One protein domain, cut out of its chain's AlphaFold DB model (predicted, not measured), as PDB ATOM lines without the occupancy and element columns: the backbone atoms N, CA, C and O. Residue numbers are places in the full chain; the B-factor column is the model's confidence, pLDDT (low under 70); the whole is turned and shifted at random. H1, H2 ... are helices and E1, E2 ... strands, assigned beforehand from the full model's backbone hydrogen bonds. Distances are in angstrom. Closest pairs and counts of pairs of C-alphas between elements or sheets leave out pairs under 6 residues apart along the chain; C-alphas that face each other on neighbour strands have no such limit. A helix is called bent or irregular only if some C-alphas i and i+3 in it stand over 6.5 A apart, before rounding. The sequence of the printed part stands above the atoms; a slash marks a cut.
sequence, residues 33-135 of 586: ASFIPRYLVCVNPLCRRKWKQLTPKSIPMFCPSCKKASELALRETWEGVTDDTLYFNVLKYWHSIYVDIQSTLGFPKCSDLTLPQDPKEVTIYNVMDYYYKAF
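What this domain is: This is residues 33 to 135 of the 586 residues of an uncharacterized protein of Perkinsus marinus (strain ATCC 50983 / TXsc) (UniProt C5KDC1). One long helix, H2, makes the backbone of the helical part: H1 crosses one side of its first half, and the short H3 runs beside that same half on another side. A small two-stranded hairpin, E1 and E2, lies off to one side, away from H2 and H3, and the long stretch 106 to 126 folds back from the end of H2 to H3. The printed part has 103 residues, with two strands, antiparallel in the order E1 - E2, then three helices. It is mostly helix, though under half of the residues are in named elements. The whole is compact, with a radius of gyration of the C-alphas of 14.0 A and spans of 37 by 33 by 26 A.

How they stand to each other: E1, residues 39 to 41, and E2, residues 50 to 52, form a hairpin at 145 degrees; N 40 and O 51 are within hydrogen-bond range at 2.9 A. H1, residues 64 to 77, touches H2, residues 83 to 105, with residues 70 to 74 alone, about perpendicular at 76 degrees; the closest C-alphas, of Ser 70 and Val 90, are 6.7 A apart. H3, residues 127 to 134, touches residues 87 to 95 of H2 alone, the same way at a shallow tilt of 18 degrees; the closest C-alphas, of Tyr 87 and Val 127, are 6.7 A apart. H1 and H3 are apart. Every O i to N i+4 pair is within hydrogen-bond range in H1 and H3, and 17 of 19 are in H2.

Where its parts are: E1 begins at C-alpha 39 (3.519, 15.407, 39.158). H1 is 19.7 A long and H2 32.6 A. H2 is irregular: C-alphas 84 and 87 are 7.4 A apart. H3, 10.3 A long, ends at C-alpha 134 (-11.060, 27.906, 49.145).

The domain as a whole: The two C-alphas farthest apart, of Ala 33 and Thr 104, are 44.2 A apart. The printed part has no cut; the links E2 to H1 and H2 to H3 are long. The model's pLDDT is under 70 at residue 33 and residues 112 to 113.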
ATOM      1  N   ALA A  33       3.078  23.451  22.856       63.81
ATOM      2  CA  ALA A  33       4.450  23.099  22.485       63.81
ATOM      3  C   ALA A  33       5.462  23.135  23.655       63.81
ATOM      4  O   ALA A  33       6.571  22.618  23.518       63.81
ATOM      5  N   SER A  34       5.103  23.729  24.800       77.06
ATOM      6  CA  SER A  34       5.992  23.948  25.954       77.06
ATOM      7  C   SER A  34       5.609  23.179  27.229       77.06
ATOM      8  O   SER A  34       6.317  23.259  28.236       77.06
ATOM      9  N   PHE A  35       4.500  22.427  27.226       82.50
ATOM     10  CA  PHE A  35       3.970  21.813  28.448       82.50
ATOM     11  C   PHE A  35       4.873  20.692  28.995       82.50
ATOM     12  O   PHE A  35       4.847  19.556  28.523       82.50
ATOM     13  N   ILE A  36       5.631  20.993  30.056       85.00
ATOM     14  CA  ILE A  36       6.415  20.007  30.817       85.00
ATOM     15  C   ILE A  36       5.475  19.227  31.760       85.00
ATOM     16  O   ILE A  36       4.948  19.821  32.702       85.00
ATOM     17  N   PRO A  37       5.293  17.899  31.596       87.06
ATOM     18  CA  PRO A  37       4.351  17.124  32.409       87.06
ATOM     19  C   PRO A  37       4.780  16.980  33.881       87.06
ATOM     20  O   PRO A  37       5.692  16.211  34.203       87.06
ATOM     21  N   ARG A  38       4.094  17.681  34.793       91.12
ATOM     22  CA  ARG A  38       4.399  17.700  36.239       91.12
ATOM     23  C   ARG A  38       3.689  16.578  37.009       91.12
ATOM     24  O   ARG A  38       2.653  16.061  36.588       91.12
ATOM     25  N   TYR A  39       4.243  16.205  38.165       92.88
ATOM     26  CA  TYR A  39       3.519  15.407  39.158       92.88
ATOM     27  C   TYR A  39       2.698  16.320  40.070       92.88
ATOM     28  O   TYR A  39       3.181  17.363  40.495       92.88
ATOM     29  N   LEU A  40       1.484  15.888  40.392       93.25
ATOM     30  CA  LEU A  40       0.522  16.580  41.245       93.25
ATOM     31  C   LEU A  40       0.021  15.628  42.335       93.25
ATOM     32  O   LEU A  40       0.048  14.406  42.160       93.25
ATOM     33  N   VAL A  41      -0.479  16.174  43.441       94.25
ATOM     34  CA  VAL A  41      -1.132  15.417  44.519       94.25
ATOM     35  C   VAL A  41      -2.578  15.883  44.645       94.25
ATOM     36  O   VAL A  41      -2.859  17.072  44.566       94.25
ATOM     37  N   CYS A  42      -3.509  14.947  44.837       93.81
ATOM     38  CA  CYS A  42      -4.909  15.287  45.085       93.81
ATOM     39  C   CYS A  42      -5.061  16.151  46.357       93.81
ATOM     40  O   CYS A  42      -4.634  15.727  47.435       93.81
ATOM     41  N   VAL A  43      -5.733  17.304  46.249       92.75
ATOM     42  CA  VAL A  43      -6.005  18.233  47.366       92.75
ATOM     43  C   VAL A  43      -6.907  17.622  48.449       92.75
ATOM     44  O   VAL A  43      -6.797  17.991  49.612       92.75
ATOM     45  N   ASN A  44      -7.703  16.603  48.106       93.69
ATOM     46  CA  ASN A  44      -8.426  15.768  49.065       93.69
ATOM     47  C   ASN A  44      -7.445  14.990  49.983       93.69
ATOM     48  O   ASN A  44      -6.735  14.103  49.480       93.69
ATOM     49  N   PRO A  45      -7.421  15.251  51.308       94.00
ATOM     50  CA  PRO A  45      -6.551  14.536  52.240       94.00
ATOM     51  C   PRO A  45      -6.948  13.065  52.410       94.00
ATOM     52  O   PRO A  45      -6.079  12.205  52.519       94.00
ATOM     53  N   LEU A  46      -8.235  12.732  52.277       94.94
ATOM     54  CA  LEU A  46      -8.747  11.355  52.272       94.94
ATOM     55  C   LEU A  46      -8.474  10.624  50.939       94.94
ATOM     56  O   LEU A  46      -9.135   9.646  50.601       94.94
ATOM     57  N   CYS A  47      -7.500  11.099  50.156       93.88
ATOM     58  CA  CYS A  47      -7.058  10.472  48.916       93.88
ATOM     59  C   CYS A  47      -5.542  10.586  48.705       93.88
ATOM     60  O   CYS A  47      -4.891   9.578  48.426       93.88
ATOM     61  N   ARG A  48      -4.977  11.805  48.761       93.94
ATOM     62  CA  ARG A  48      -3.544  12.089  48.503       93.94
ATOM     63  C   ARG A  48      -2.939  11.264  47.353       93.94
ATOM     64  O   ARG A  48      -1.798  10.812  47.398       93.94
ATOM     65  N   ARG A  49      -3.707  11.025  46.284       93.19
ATOM     66  CA  ARG A  49      -3.223  10.253  45.138       93.19
ATOM     67  C   ARG A  49      -2.288  11.127  44.312       93.19
ATOM     68  O   ARG A  49      -2.745  12.062  43.655       93.19
ATOM     69  N   LYS A  50      -0.994  10.794  44.323       93.62
ATOM     70  CA  LYS A  50      -0.006  11.346  43.389       93.62
ATOM     71  C   LYS A  50      -0.335  10.886  41.964       93.62
ATOM     72  O   LYS A  50      -0.526   9.693  41.722       93.62
ATOM     73  N   TRP A  51      -0.414  11.824  41.026       93.06
ATOM     74  CA  TRP A  51      -0.707  11.588  39.610       93.06
ATOM     75  C   TRP A  51       0.171  12.476  38.720       93.06
ATOM     76  O   TRP A  51       0.862  13.360  39.219       93.06
ATOM     77  N   LYS A  52       0.213  12.202  37.412       91.81
ATOM     78  CA  LYS A  52       0.988  12.981  36.435       91.81
ATOM     79  C   LYS A  52       0.022  13.770  35.558       91.81
ATOM     80  O   LYS A  52      -0.845  13.160  34.935       91.81
ATOM     81  N   GLN A  53       0.176  15.088  35.507       90.00
ATOM     82  CA  GLN A  53      -0.595  15.937  34.606       90.00
ATOM     83  C   GLN A  53      -0.109  15.688  33.173       90.00
ATOM     84  O   GLN A  53       1.090  15.777  32.907       90.00
ATOM     85  N   LEU A  54      -1.019  15.319  32.267       87.56
ATOM     86  CA  LEU A  54      -0.687  15.017  30.866       87.56
ATOM     87  C   LEU A  54      -1.057  16.152  29.904       87.56
ATOM     88  O   LEU A  54      -0.469  16.237  28.833       87.56
ATOM     89  N   THR A  55      -1.988  17.029  30.293       83.88
ATOM     90  CA  THR A  55      -2.428  18.190  29.508       83.88
ATOM     91  C   THR A  55      -2.624  19.409  30.420       83.88
ATOM     92  O   THR A  55      -3.124  19.243  31.540       83.88
ATOM     93  N   PRO A  56      -2.299  20.636  29.968       75.69
ATOM     94  CA  PRO A  56      -2.459  21.847  30.782       75.69
ATOM     95  C   PRO A  56      -3.931  22.148  31.111       75.69
ATOM     96  O   PRO A  56      -4.234  22.661  32.181       75.69
ATOM     97  N   LYS A  57      -4.858  21.739  30.232       71.12
ATOM     98  CA  LYS A  57      -6.318  21.929  30.355       71.12
ATOM     99  C   LYS A  57      -6.975  21.109  31.480       71.12
ATOM    100  O   LYS A  57      -8.180  21.210  31.699       71.12
ATOM    101  N   SER A  58      -6.221  20.256  32.176       71.19
ATOM    102  CA  SER A  58      -6.746  19.433  33.269       71.19
ATOM    103  C   SER A  58      -6.664  20.172  34.610       71.19
ATOM    104  O   SER A  58      -5.565  20.465  35.076       71.19
ATOM    105  N   ILE A  59      -7.821  20.437  35.241       72.31
ATOM    106  CA  ILE A  59      -7.921  21.048  36.583       72.31
ATOM    107  C   ILE A  59      -7.038  20.253  37.570       72.31
ATOM    108  O   ILE A  59      -7.356  19.095  37.857       72.31
ATOM    109  N   PRO A  60      -5.933  20.831  38.084       77.69
ATOM    110  CA  PRO A  60      -4.859  20.069  38.724       77.69
ATOM    111  C   PRO A  60      -5.171  19.607  40.158       77.69
ATOM    112  O   PRO A  60      -4.527  18.683  40.656       77.69
ATOM    113  N   MET A  61      -6.149  20.229  40.827       85.25
ATOM    114  CA  MET A  61      -6.393  20.042  42.265       85.25
ATOM    115  C   MET A  61      -6.857  18.625  42.626       85.25
ATOM    116  O   MET A  61      -6.452  18.073  43.651       85.25
ATOM    117  N   PHE A  62      -7.685  17.998  41.790       90.62
ATOM    118  CA  PHE A  62      -8.224  16.664  42.051       90.62
ATOM    119  C   PHE A  62      -7.606  15.631  41.119       90.62
ATOM    120  O   PHE A  62      -7.547  15.822  39.907       90.62
ATOM    121  N   CYS A  63      -7.209  14.479  41.667       92.38
ATOM    122  CA  CYS A  63      -6.878  13.343  40.815       92.38
ATOM    123  C   CYS A  63      -8.127  12.910  40.012       92.38
ATOM    124  O   CYS A  63      -9.247  13.054  40.519       92.38
ATOM    125  N   PRO A  64      -7.972  12.316  38.813       91.25
ATOM    126  CA  PRO A  64      -9.104  11.982  37.941       91.25
ATOM    127  C   PRO A  64     -10.215  11.145  38.597       91.25
ATOM    128  O   PRO A  64     -11.379  11.293  38.239       91.25
ATOM    129  N   SER A  65      -9.883  10.303  39.584       91.25
ATOM    130  CA  SER A  65     -10.879   9.539  40.349       91.25
ATOM    131  C   SER A  65     -11.724  10.415  41.276       91.25
ATOM    132  O   SER A  65     -12.939  10.268  41.272       91.25
ATOM    133  N   CYS A  66     -11.117  11.336  42.033       92.31
ATOM    134  CA  CYS A  66     -11.866  12.259  42.893       92.31
ATOM    135  C   CYS A  66     -12.685  13.252  42.067       92.31
ATOM    136  O   CYS A  66     -13.844  13.475  42.394       92.31
ATOM    137  N   LYS A  67     -12.118  13.773  40.967       91.31
ATOM    138  CA  LYS A  67     -12.844  14.637  40.031       91.31
ATOM    139  C   LYS A  67     -14.113  13.933  39.521       91.31
ATOM    140  O   LYS A  67     -15.213  14.406  39.795       91.31
ATOM    141  N   LYS A  68     -13.960  12.762  38.885       91.38
ATOM    142  CA  LYS A  68     -15.089  11.992  38.338       91.38
ATOM    143  C   LYS A  68     -16.108  11.605  39.416       91.38
ATOM    144  O   LYS A  68     -17.300  11.642  39.140       91.38
ATOM    145  N   ALA A  69     -15.660  11.249  40.622       91.44
ATOM    146  CA  ALA A  69     -16.563  10.927  41.725       91.44
ATOM    147  C   ALA A  69     -17.429  12.133  42.122       91.44
ATOM    148  O   ALA A  69     -18.642  11.992  42.187       91.44
ATOM    149  N   SER A  70     -16.846  13.329  42.279       90.88
ATOM    150  CA  SER A  70     -17.623  14.545  42.568       90.88
ATOM    151  C   SER A  70     -18.535  14.992  41.417       90.88
ATOM    152  O   SER A  70     -19.638  15.464  41.667       90.88
ATOM    153  N   GLU A  71     -18.114  14.815  40.159       91.19
ATOM    154  CA  GLU A  71     -18.934  15.148  38.984       91.19
ATOM    155  C   GLU A  71     -20.132  14.202  38.819       91.19
ATOM    156  O   GLU A  71     -21.202  14.648  38.411       91.19
ATOM    157  N   LEU A  72     -19.970  12.912  39.143       90.69
ATOM    158  CA  LEU A  72     -21.075  11.951  39.184       90.69
ATOM    159  C   LEU A  72     -22.004  12.228  40.365       90.69
ATOM    160  O   LEU A  72     -23.198  12.389  40.155       90.69
ATOM    161  N   ALA A  73     -21.454  12.374  41.573       90.62
ATOM    162  CA  ALA A  73     -22.230  12.617  42.785       90.62
ATOM    163  C   ALA A  73     -23.150  13.841  42.654       90.62
ATOM    164  O   ALA A  73     -24.318  13.789  43.036       90.62
ATOM    165  N   LEU A  74     -22.660  14.925  42.043       90.69
ATOM    166  CA  LEU A  74     -23.476  16.104  41.753       90.69
ATOM    167  C   LEU A  74     -24.559  15.846  40.703       90.69
ATOM    168  O   LEU A  74     -25.688  16.275  40.907       90.69
ATOM    169  N   ARG A  75     -24.256  15.126  39.616       89.50
ATOM    170  CA  ARG A  75     -25.256  14.764  38.591       89.50
ATOM    171  C   ARG A  75     -26.301  13.760  39.097       89.50
ATOM    172  O   ARG A  75     -27.394  13.718  38.549       89.50
ATOM    173  N   GLU A  76     -25.967  12.967  40.115       88.75
ATOM    174  CA  GLU A  76     -26.865  12.014  40.783       88.75
ATOM    175  C   GLU A  76     -27.705  12.674  41.901       88.75
ATOM    176  O   GLU A  76     -28.819  12.227  42.152       88.75
ATOM    177  N   THR A  77     -27.203  13.734  42.554       84.25
ATOM    178  CA  THR A  77     -27.812  14.299  43.783       84.25
ATOM    179  C   THR A  77     -28.423  15.696  43.615       84.25
ATOM    180  O   THR A  77     -29.287  16.072  44.402       84.25
ATOM    181  N   TRP A  78     -27.951  16.519  42.670       84.00
ATOM    182  CA  TRP A  78     -28.365  17.926  42.538       84.00
ATOM    183  C   TRP A  78     -29.145  18.145  41.237       84.00
ATOM    184  O   TRP A  78     -28.598  18.072  40.135       84.00
ATOM    185  N   GLU A  79     -30.430  18.473  41.367       83.12
ATOM    186  CA  GLU A  79     -31.261  18.886  40.237       83.12
ATOM    187  C   GLU A  79     -30.752  20.201  39.617       83.12
ATOM    188  O   GLU A  79     -30.223  21.079  40.300       83.12
ATOM    189  N   GLY A  80     -30.916  20.350  38.300       82.75
ATOM    190  CA  GLY A  80     -30.599  21.595  37.591       82.75
ATOM    191  C   GLY A  80     -29.110  21.888  37.352       82.75
ATOM    192  O   GLY A  80     -28.798  22.970  36.854       82.75
ATOM    193  N   VAL A  81     -28.185  20.962  37.646       87.50
ATOM    194  CA  VAL A  81     -26.755  21.128  37.314       87.50
ATOM    195  C   VAL A  81     -26.555  21.124  35.793       87.50
ATOM    196  O   VAL A  81     -26.531  20.076  35.148       87.50
ATOM    197  N   THR A  82     -26.380  22.315  35.221       88.81
ATOM    198  CA  THR A  82     -25.964  22.518  33.825       88.81
ATOM    199  C   THR A  82     -24.443  22.457  33.692       88.81
ATOM    200  O   THR A  82     -23.722  22.689  34.663       88.81
ATOM    201  N   ASP A  83     -23.927  22.212  32.483       86.25
ATOM    202  CA  ASP A  83     -22.476  22.257  32.247       86.25
ATOM    203  C   ASP A  83     -21.891  23.665  32.515       86.25
ATOM    204  O   ASP A  83     -20.797  23.769  33.070       86.25
ATOM    205  N   ASP A  84     -22.657  24.739  32.263       85.25
ATOM    206  CA  ASP A  84     -22.287  26.128  32.603       85.25
ATOM    207  C   ASP A  84     -22.104  26.359  34.114       85.25
ATOM    208  O   ASP A  84     -21.276  27.165  34.530       85.25
ATOM    209  N   THR A  85     -22.877  25.657  34.951       90.44
ATOM    210  CA  THR A  85     -22.837  25.788  36.422       90.44
ATOM    211  C   THR A  85     -22.036  24.677  37.102       90.44
ATOM    212  O   THR A  85     -21.852  24.696  38.322       90.44
ATOM    213  N   LEU A  86     -21.513  23.714  36.336       89.62
ATOM    214  CA  LEU A  86     -20.806  22.543  36.853       89.62
ATOM    215  C   LEU A  86     -19.603  22.937  37.717       89.62
ATOM    216  O   LEU A  86     -19.434  22.398  38.806       89.62
ATOM    217  N   TYR A  87     -18.789  23.900  37.275       89.00
ATOM    218  CA  TYR A  87     -17.597  24.323  38.017       89.00
ATOM    219  C   TYR A  87     -17.931  24.996  39.352       89.00
ATOM    220  O   TYR A  87     -17.281  24.693  40.354       89.00
ATOM    221  N   PHE A  88     -18.979  25.823  39.388       91.38
ATOM    222  CA  PHE A  88     -19.511  26.400  40.622       91.38
ATOM    223  C   PHE A  88     -20.020  25.325  41.588       91.38
ATOM    224  O   PHE A  88     -19.662  25.316  42.767       91.38
ATOM    225  N   ASN A  89     -20.823  24.384  41.087       91.44
ATOM    226  CA  ASN A  89     -21.413  23.335  41.910       91.44
ATOM    227  C   ASN A  89     -20.343  22.367  42.446       91.44
ATOM    228  O   ASN A  89     -20.360  22.056  43.633       91.44
ATOM    229  N   VAL A  90     -19.349  21.977  41.634       90.06
ATOM    230  CA  VAL A  90     -18.194  21.168  42.080       90.06
ATOM    231  C   VAL A  90     -17.382  21.910  43.150       90.06
ATOM    232  O   VAL A  90     -17.058  21.310  44.173       90.06
ATOM    233  N   LEU A  91     -17.119  23.210  42.976       90.31
ATOM    234  CA  LEU A  91     -16.439  24.044  43.976       90.31
ATOM    235  C   LEU A  91     -17.207  24.078  45.311       90.31
ATOM    236  O   LEU A  91     -16.639  23.776  46.362       90.31
ATOM    237  N   LYS A  92     -18.508  24.392  45.271       90.75
ATOM    238  CA  LYS A  92     -19.394  24.477  46.446       90.75
ATOM    239  C   LYS A  92     -19.526  23.136  47.178       90.75
ATOM    240  O   LYS A  92     -19.479  23.092  48.407       90.75
ATOM    241  N   TYR A  93     -19.643  22.041  46.429       90.50
ATOM    242  CA  TYR A  93     -19.731  20.675  46.950       90.50
ATOM    243  C   TYR A  93     -18.443  20.253  47.666       90.50
ATOM    244  O   TYR A  93     -18.483  19.808  48.814       90.50
ATOM    245  N   TRP A  94     -17.282  20.479  47.041       91.00
ATOM    246  CA  TRP A  94     -15.989  20.211  47.672       91.00
ATOM    247  C   TRP A  94     -15.715  21.100  48.883       91.00
ATOM    248  O   TRP A  94     -15.120  20.616  49.843       91.00
ATOM    249  N   HIS A  95     -16.163  22.358  48.877       91.38
ATOM    250  CA  HIS A  95     -16.038  23.237  50.040       91.38
ATOM    251  C   HIS A  95     -16.815  22.672  51.239       91.38
ATOM    252  O   HIS A  95     -16.263  22.586  52.333       91.38
ATOM    253  N   SER A  96     -18.043  22.180  51.029       91.44
ATOM    254  CA  SER A  96     -18.820  21.497  52.078       91.44
ATOM    255  C   SER A  96     -18.083  20.271  52.636       91.44
ATOM    256  O   SER A  96     -17.917  20.149  53.847       91.44
ATOM    257  N   ILE A  97     -17.562  19.405  51.756       92.31
ATOM    258  CA  ILE A  97     -16.762  18.228  52.146       92.31
ATOM    259  C   ILE A  97     -15.506  18.643  52.930       92.31
ATOM    260  O   ILE A  97     -15.111  17.969  53.882       92.31
ATOM    261  N   TYR A  98     -14.859  19.746  52.550       93.12
ATOM    262  CA  TYR A  98     -13.667  20.225  53.243       93.12
ATOM    263  C   TYR A  98     -13.989  20.817  54.620       93.12
ATOM    264  O   TYR A  98     -13.229  20.575  55.552       93.12
ATOM    265  N   VAL A  99     -15.121  21.505  54.798       93.00
ATOM    266  CA  VAL A  99     -15.589  21.976  56.119       93.00
ATOM    267  C   VAL A  99     -15.866  20.800  57.069       93.00
ATOM    268  O   VAL A  99     -15.454  20.844  58.235       93.00
ATOM    269  N   ASP A 100     -16.466  19.712  56.573       94.56
ATOM    270  CA  ASP A 100     -16.660  18.468  57.336       94.56
ATOM    271  C   ASP A 100     -15.305  17.869  57.784       94.56
ATOM    272  O   ASP A 100     -15.102  17.525  58.953       94.56
ATOM    273  N   ILE A 101     -14.331  17.793  56.868       95.00
ATOM    274  CA  ILE A 101     -12.967  17.288  57.129       95.00
ATOM    275  C   ILE A 101     -12.202  18.194  58.105       95.00
ATOM    276  O   ILE A 101     -11.532  17.707  59.015       95.00
ATOM    277  N   GLN A 102     -12.297  19.509  57.929       93.56
ATOM    278  CA  GLN A 102     -11.645  20.527  58.749       93.56
ATOM    279  C   GLN A 102     -12.122  20.459  60.201       93.56
ATOM    280  O   GLN A 102     -11.297  20.440  61.114       93.56
ATOM    281  N   SER A 103     -13.439  20.387  60.410       94.50
ATOM    282  CA  SER A 103     -14.050  20.300  61.742       94.50
ATOM    283  C   SER A 103     -13.806  18.947  62.422       94.50
ATOM    284  O   SER A 103     -13.536  18.916  63.621       94.50
ATOM    285  N   THR A 104     -13.823  17.843  61.670       95.69
ATOM    286  CA  THR A 104     -13.644  16.487  62.221       95.69
ATOM    287  C   THR A 104     -12.180  16.131  62.502       95.69
ATOM    288  O   THR A 104     -11.892  15.481  63.505       95.69
ATOM    289  N   LEU A 105     -11.251  16.523  61.621       94.50
ATOM    290  CA  LEU A 105      -9.848  16.075  61.647       94.50
ATOM    291  C   LEU A 105      -8.840  17.195  61.958       94.50
ATOM    292  O   LEU A 105      -7.632  16.958  61.941       94.50
ATOM    293  N   GLY A 106      -9.303  18.422  62.217       93.44
ATOM    294  CA  GLY A 106      -8.437  19.550  62.571       93.44
ATOM    295  C   GLY A 106      -7.454  19.939  61.461       93.44
ATOM    296  O   GLY A 106      -6.307  20.305  61.742       93.44
ATOM    297  N   PHE A 107      -7.856  19.815  60.194       91.19
ATOM    298  CA  PHE A 107      -7.081  20.345  59.066       91.19
ATOM    299  C   PHE A 107      -7.011  21.884  59.120       91.19
ATOM    300  O   PHE A 107      -7.813  22.500  59.828       91.19
ATOM    301  N   PRO A 108      -6.045  22.525  58.428       89.44
ATOM    302  CA  PRO A 108      -5.971  23.984  58.367       89.44
ATOM    303  C   PRO A 108      -7.317  24.570  57.948       89.44
ATOM    304  O   PRO A 108      -7.987  24.008  57.075       89.44
ATOM    305  N   LYS A 109      -7.718  25.689  58.559       83.62
ATOM    306  CA  LYS A 109      -8.935  26.367  58.122       83.62
ATOM    307  C   LYS A 109      -8.808  26.736  56.644       83.62
ATOM    308  O   LYS A 109      -7.788  27.289  56.237       83.62
ATOM    309  N   CYS A 110      -9.851  26.460  55.869       77.25
ATOM    310  CA  CYS A 110     -10.123  27.245  54.676       77.25
ATOM    311  C   CYS A 110     -10.167  28.726  55.083       77.25
ATOM    312  O   CYS A 110     -10.632  29.050  56.178       77.25
ATOM    313  N   SER A 111      -9.693  29.618  54.213       73.56
ATOM    314  CA  SER A 111      -9.971  31.053  54.317       73.56
ATOM    315  C   SER A 111     -11.473  31.272  54.551       73.56
ATOM    316  O   SER A 111     -12.270  30.480  54.047       73.56
ATOM    317  N   ASP A 112     -11.884  32.341  55.239       68.44
ATOM    318  CA  ASP A 112     -13.307  32.685  55.412       68.44
ATOM    319  C   ASP A 112     -13.908  33.212  54.088       68.44
ATOM    320  O   ASP A 112     -14.274  34.378  53.940       68.44
ATOM    321  N   LEU A 113     -13.922  32.351  53.071       69.06
ATOM    322  CA  LEU A 113     -14.228  32.702  51.702       69.06
ATOM    323  C   LEU A 113     -15.737  32.702  51.494       69.06
ATOM    324  O   LEU A 113     -16.391  31.659  51.451       69.06
ATOM    325  N   THR A 114     -16.274  33.891  51.256       80.25
ATOM    326  CA  THR A 114     -17.535  34.038  50.540       80.25
ATOM    327  C   THR A 114     -17.361  33.436  49.145       80.25
ATOM    328  O   THR A 114     -16.823  34.080  48.240       80.25
ATOM    329  N   LEU A 115     -17.791  32.183  48.974       84.62
ATOM    330  CA  LEU A 115     -18.046  31.624  47.648       84.62
ATOM    331  C   LEU A 115     -18.987  32.583  46.890       84.62
ATOM    332  O   LEU A 115     -19.893  33.137  47.523       84.62
ATOM    333  N   PRO A 116     -18.801  32.778  45.572       88.12
ATOM    334  CA  PRO A 116     -19.691  33.606  44.766       88.12
ATOM    335  C   PRO A 116     -21.171  33.274  44.949       88.12
ATOM    336  O   PRO A 116     -21.533  32.120  45.191       88.12
ATOM    337  N   GLN A 117     -22.027  34.288  44.827       88.94
ATOM    338  CA  GLN A 117     -23.474  34.089  44.921       88.94
ATOM    339  C   GLN A 117     -24.099  33.801  43.551       88.94
ATOM    340  O   GLN A 117     -25.011  32.976  43.486       88.94
ATOM    341  N   ASP A 118     -23.595  34.402  42.465       91.06
ATOM    342  CA  ASP A 118     -23.964  34.005  41.101       91.06
ATOM    343  C   ASP A 118     -23.047  32.858  40.623       91.06
ATOM    344  O   ASP A 118     -21.827  33.041  40.533       91.06
ATOM    345  N   PRO A 119     -23.594  31.680  40.254       90.19
ATOM    346  CA  PRO A 119     -22.821  30.602  39.642       90.19
ATOM    347  C   PRO A 119     -21.987  31.024  38.422       90.19
ATOM    348  O   PRO A 119     -20.952  30.415  38.156       90.19
ATOM    349  N   LYS A 120     -22.407  32.067  37.691       90.06
ATOM    350  CA  LYS A 120     -21.727  32.574  36.486       90.06
ATOM    351  C   LYS A 120     -20.395  33.265  36.773       90.06
ATOM    352  O   LYS A 120     -19.589  33.407  35.857       90.06
ATOM    353  N   GLU A 121     -20.137  33.675  38.016       90.94
ATOM    354  CA  GLU A 121     -18.829  34.209  38.416       90.94
ATOM    355  C   GLU A 121     -17.724  33.136  38.355       90.94
ATOM    356  O   GLU A 121     -16.549  33.477  38.226       90.94
ATOM    357  N   VAL A 122     -18.076  31.843  38.418       90.56
ATOM    358  CA  VAL A 122     -17.125  30.720  38.458       90.56
ATOM    359  C   VAL A 122     -17.078  29.998  37.110       90.56
ATOM    360  O   VAL A 122     -17.703  28.962  36.887       90.56
ATOM    361  N   THR A 123     -16.279  30.554  36.204       87.56
ATOM    362  CA  THR A 123     -16.015  30.015  34.861       87.56
ATOM    363  C   THR A 123     -14.832  29.043  34.860       87.56
ATOM    364  O   THR A 123     -14.010  29.037  35.776       87.56
ATOM    365  N   ILE A 124     -14.654  28.278  33.776       83.06
ATOM    366  CA  ILE A 124     -13.476  27.408  33.589       83.06
ATOM    367  C   ILE A 124     -12.128  28.153  33.701       83.06
ATOM    368  O   ILE A 124     -11.126  27.542  34.068       83.06
ATOM    369  N   TYR A 125     -12.099  29.461  33.418       84.62
ATOM    370  CA  TYR A 125     -10.878  30.271  33.408       84.62
ATOM    371  C   TYR A 125     -10.439  30.728  34.806       84.62
ATOM    372  O   TYR A 125      -9.243  30.761  35.076       84.62
ATOM    373  N   ASN A 126     -11.385  31.047  35.696       89.88
ATOM    374  CA  ASN A 126     -11.117  31.596  37.034       89.88
ATOM    375  C   ASN A 126     -11.510  30.654  38.190       89.88
ATOM    376  O   ASN A 126     -11.203  30.945  39.345       89.88
ATOM    377  N   VAL A 127     -12.118  29.488  37.920       87.81
ATOM    378  CA  VAL A 127     -12.395  28.460  38.948       87.81
ATOM    379  C   VAL A 127     -11.135  28.079  39.739       87.81
ATOM    380  O   VAL A 127     -11.216  27.785  40.930       87.81
ATOM    381  N   MET A 128      -9.956  28.142  39.113       87.69
ATOM    382  CA  MET A 128      -8.675  27.896  39.776       87.69
ATOM    383  C   MET A 128      -8.347  28.922  40.863       87.69
ATOM    384  O   MET A 128      -7.890  28.526  41.932       87.69
ATOM    385  N   ASP A 129      -8.646  30.203  40.646       89.62
ATOM    386  CA  ASP A 129      -8.423  31.251  41.648       89.62
ATOM    387  C   ASP A 129      -9.318  31.040  42.868       89.62
ATOM    388  O   ASP A 129      -8.896  31.257  44.003       89.62
ATOM    389  N   TYR A 130     -10.552  30.574  42.652       89.62
ATOM    390  CA  TYR A 130     -11.438  30.177  43.741       89.62
ATOM    391  C   TYR A 130     -10.946  28.904  44.443       89.62
ATOM    392  O   TYR A 130     -10.961  28.866  45.669       89.62
ATOM    393  N   TYR A 131     -10.427  27.901  43.720       87.38
ATOM    394  CA  TYR A 131      -9.819  26.714  44.338       87.38
ATOM    395  C   TYR A 131      -8.604  27.055  45.216       87.38
ATOM    396  O   TYR A 131      -8.521  26.560  46.335       87.38
ATOM    397  N   TYR A 132      -7.681  27.904  44.759       88.44
ATOM    398  CA  TYR A 132      -6.506  28.281  45.559       88.44
ATOM    399  C   TYR A 132      -6.847  29.141  46.785       88.44
ATOM    400  O   TYR A 132      -6.072  29.183  47.736       88.44
ATOM    401  N   LYS A 133      -8.009  29.805  46.792       88.06
ATOM    402  CA  LYS A 133      -8.517  30.561  47.947       88.06
ATOM    403  C   LYS A 133      -9.337  29.701  48.923       88.06
ATOM    404  O   LYS A 133      -9.318  29.973  50.124       88.06
ATOM    405  N   ALA A 134     -10.069  28.705  48.411       86.00
ATOM    406  CA  ALA A 134     -11.060  27.906  49.145       86.00
ATOM    407  C   ALA A 134     -10.546  26.548  49.671       86.00
ATOM    408  O   ALA A 134     -11.311  25.783  50.255       86.00
ATOM    409  N   PHE A 135      -9.272  26.214  49.451       87.38
ATOM    410  CA  PHE A 135      -8.644  24.983  49.945       87.38
ATOM    411  C   PHE A 135      -7.183  25.254  50.330       87.38
ATOM    412  O   PHE A 135      -6.566  26.152  49.754       87.38
TER     413      PHE A 135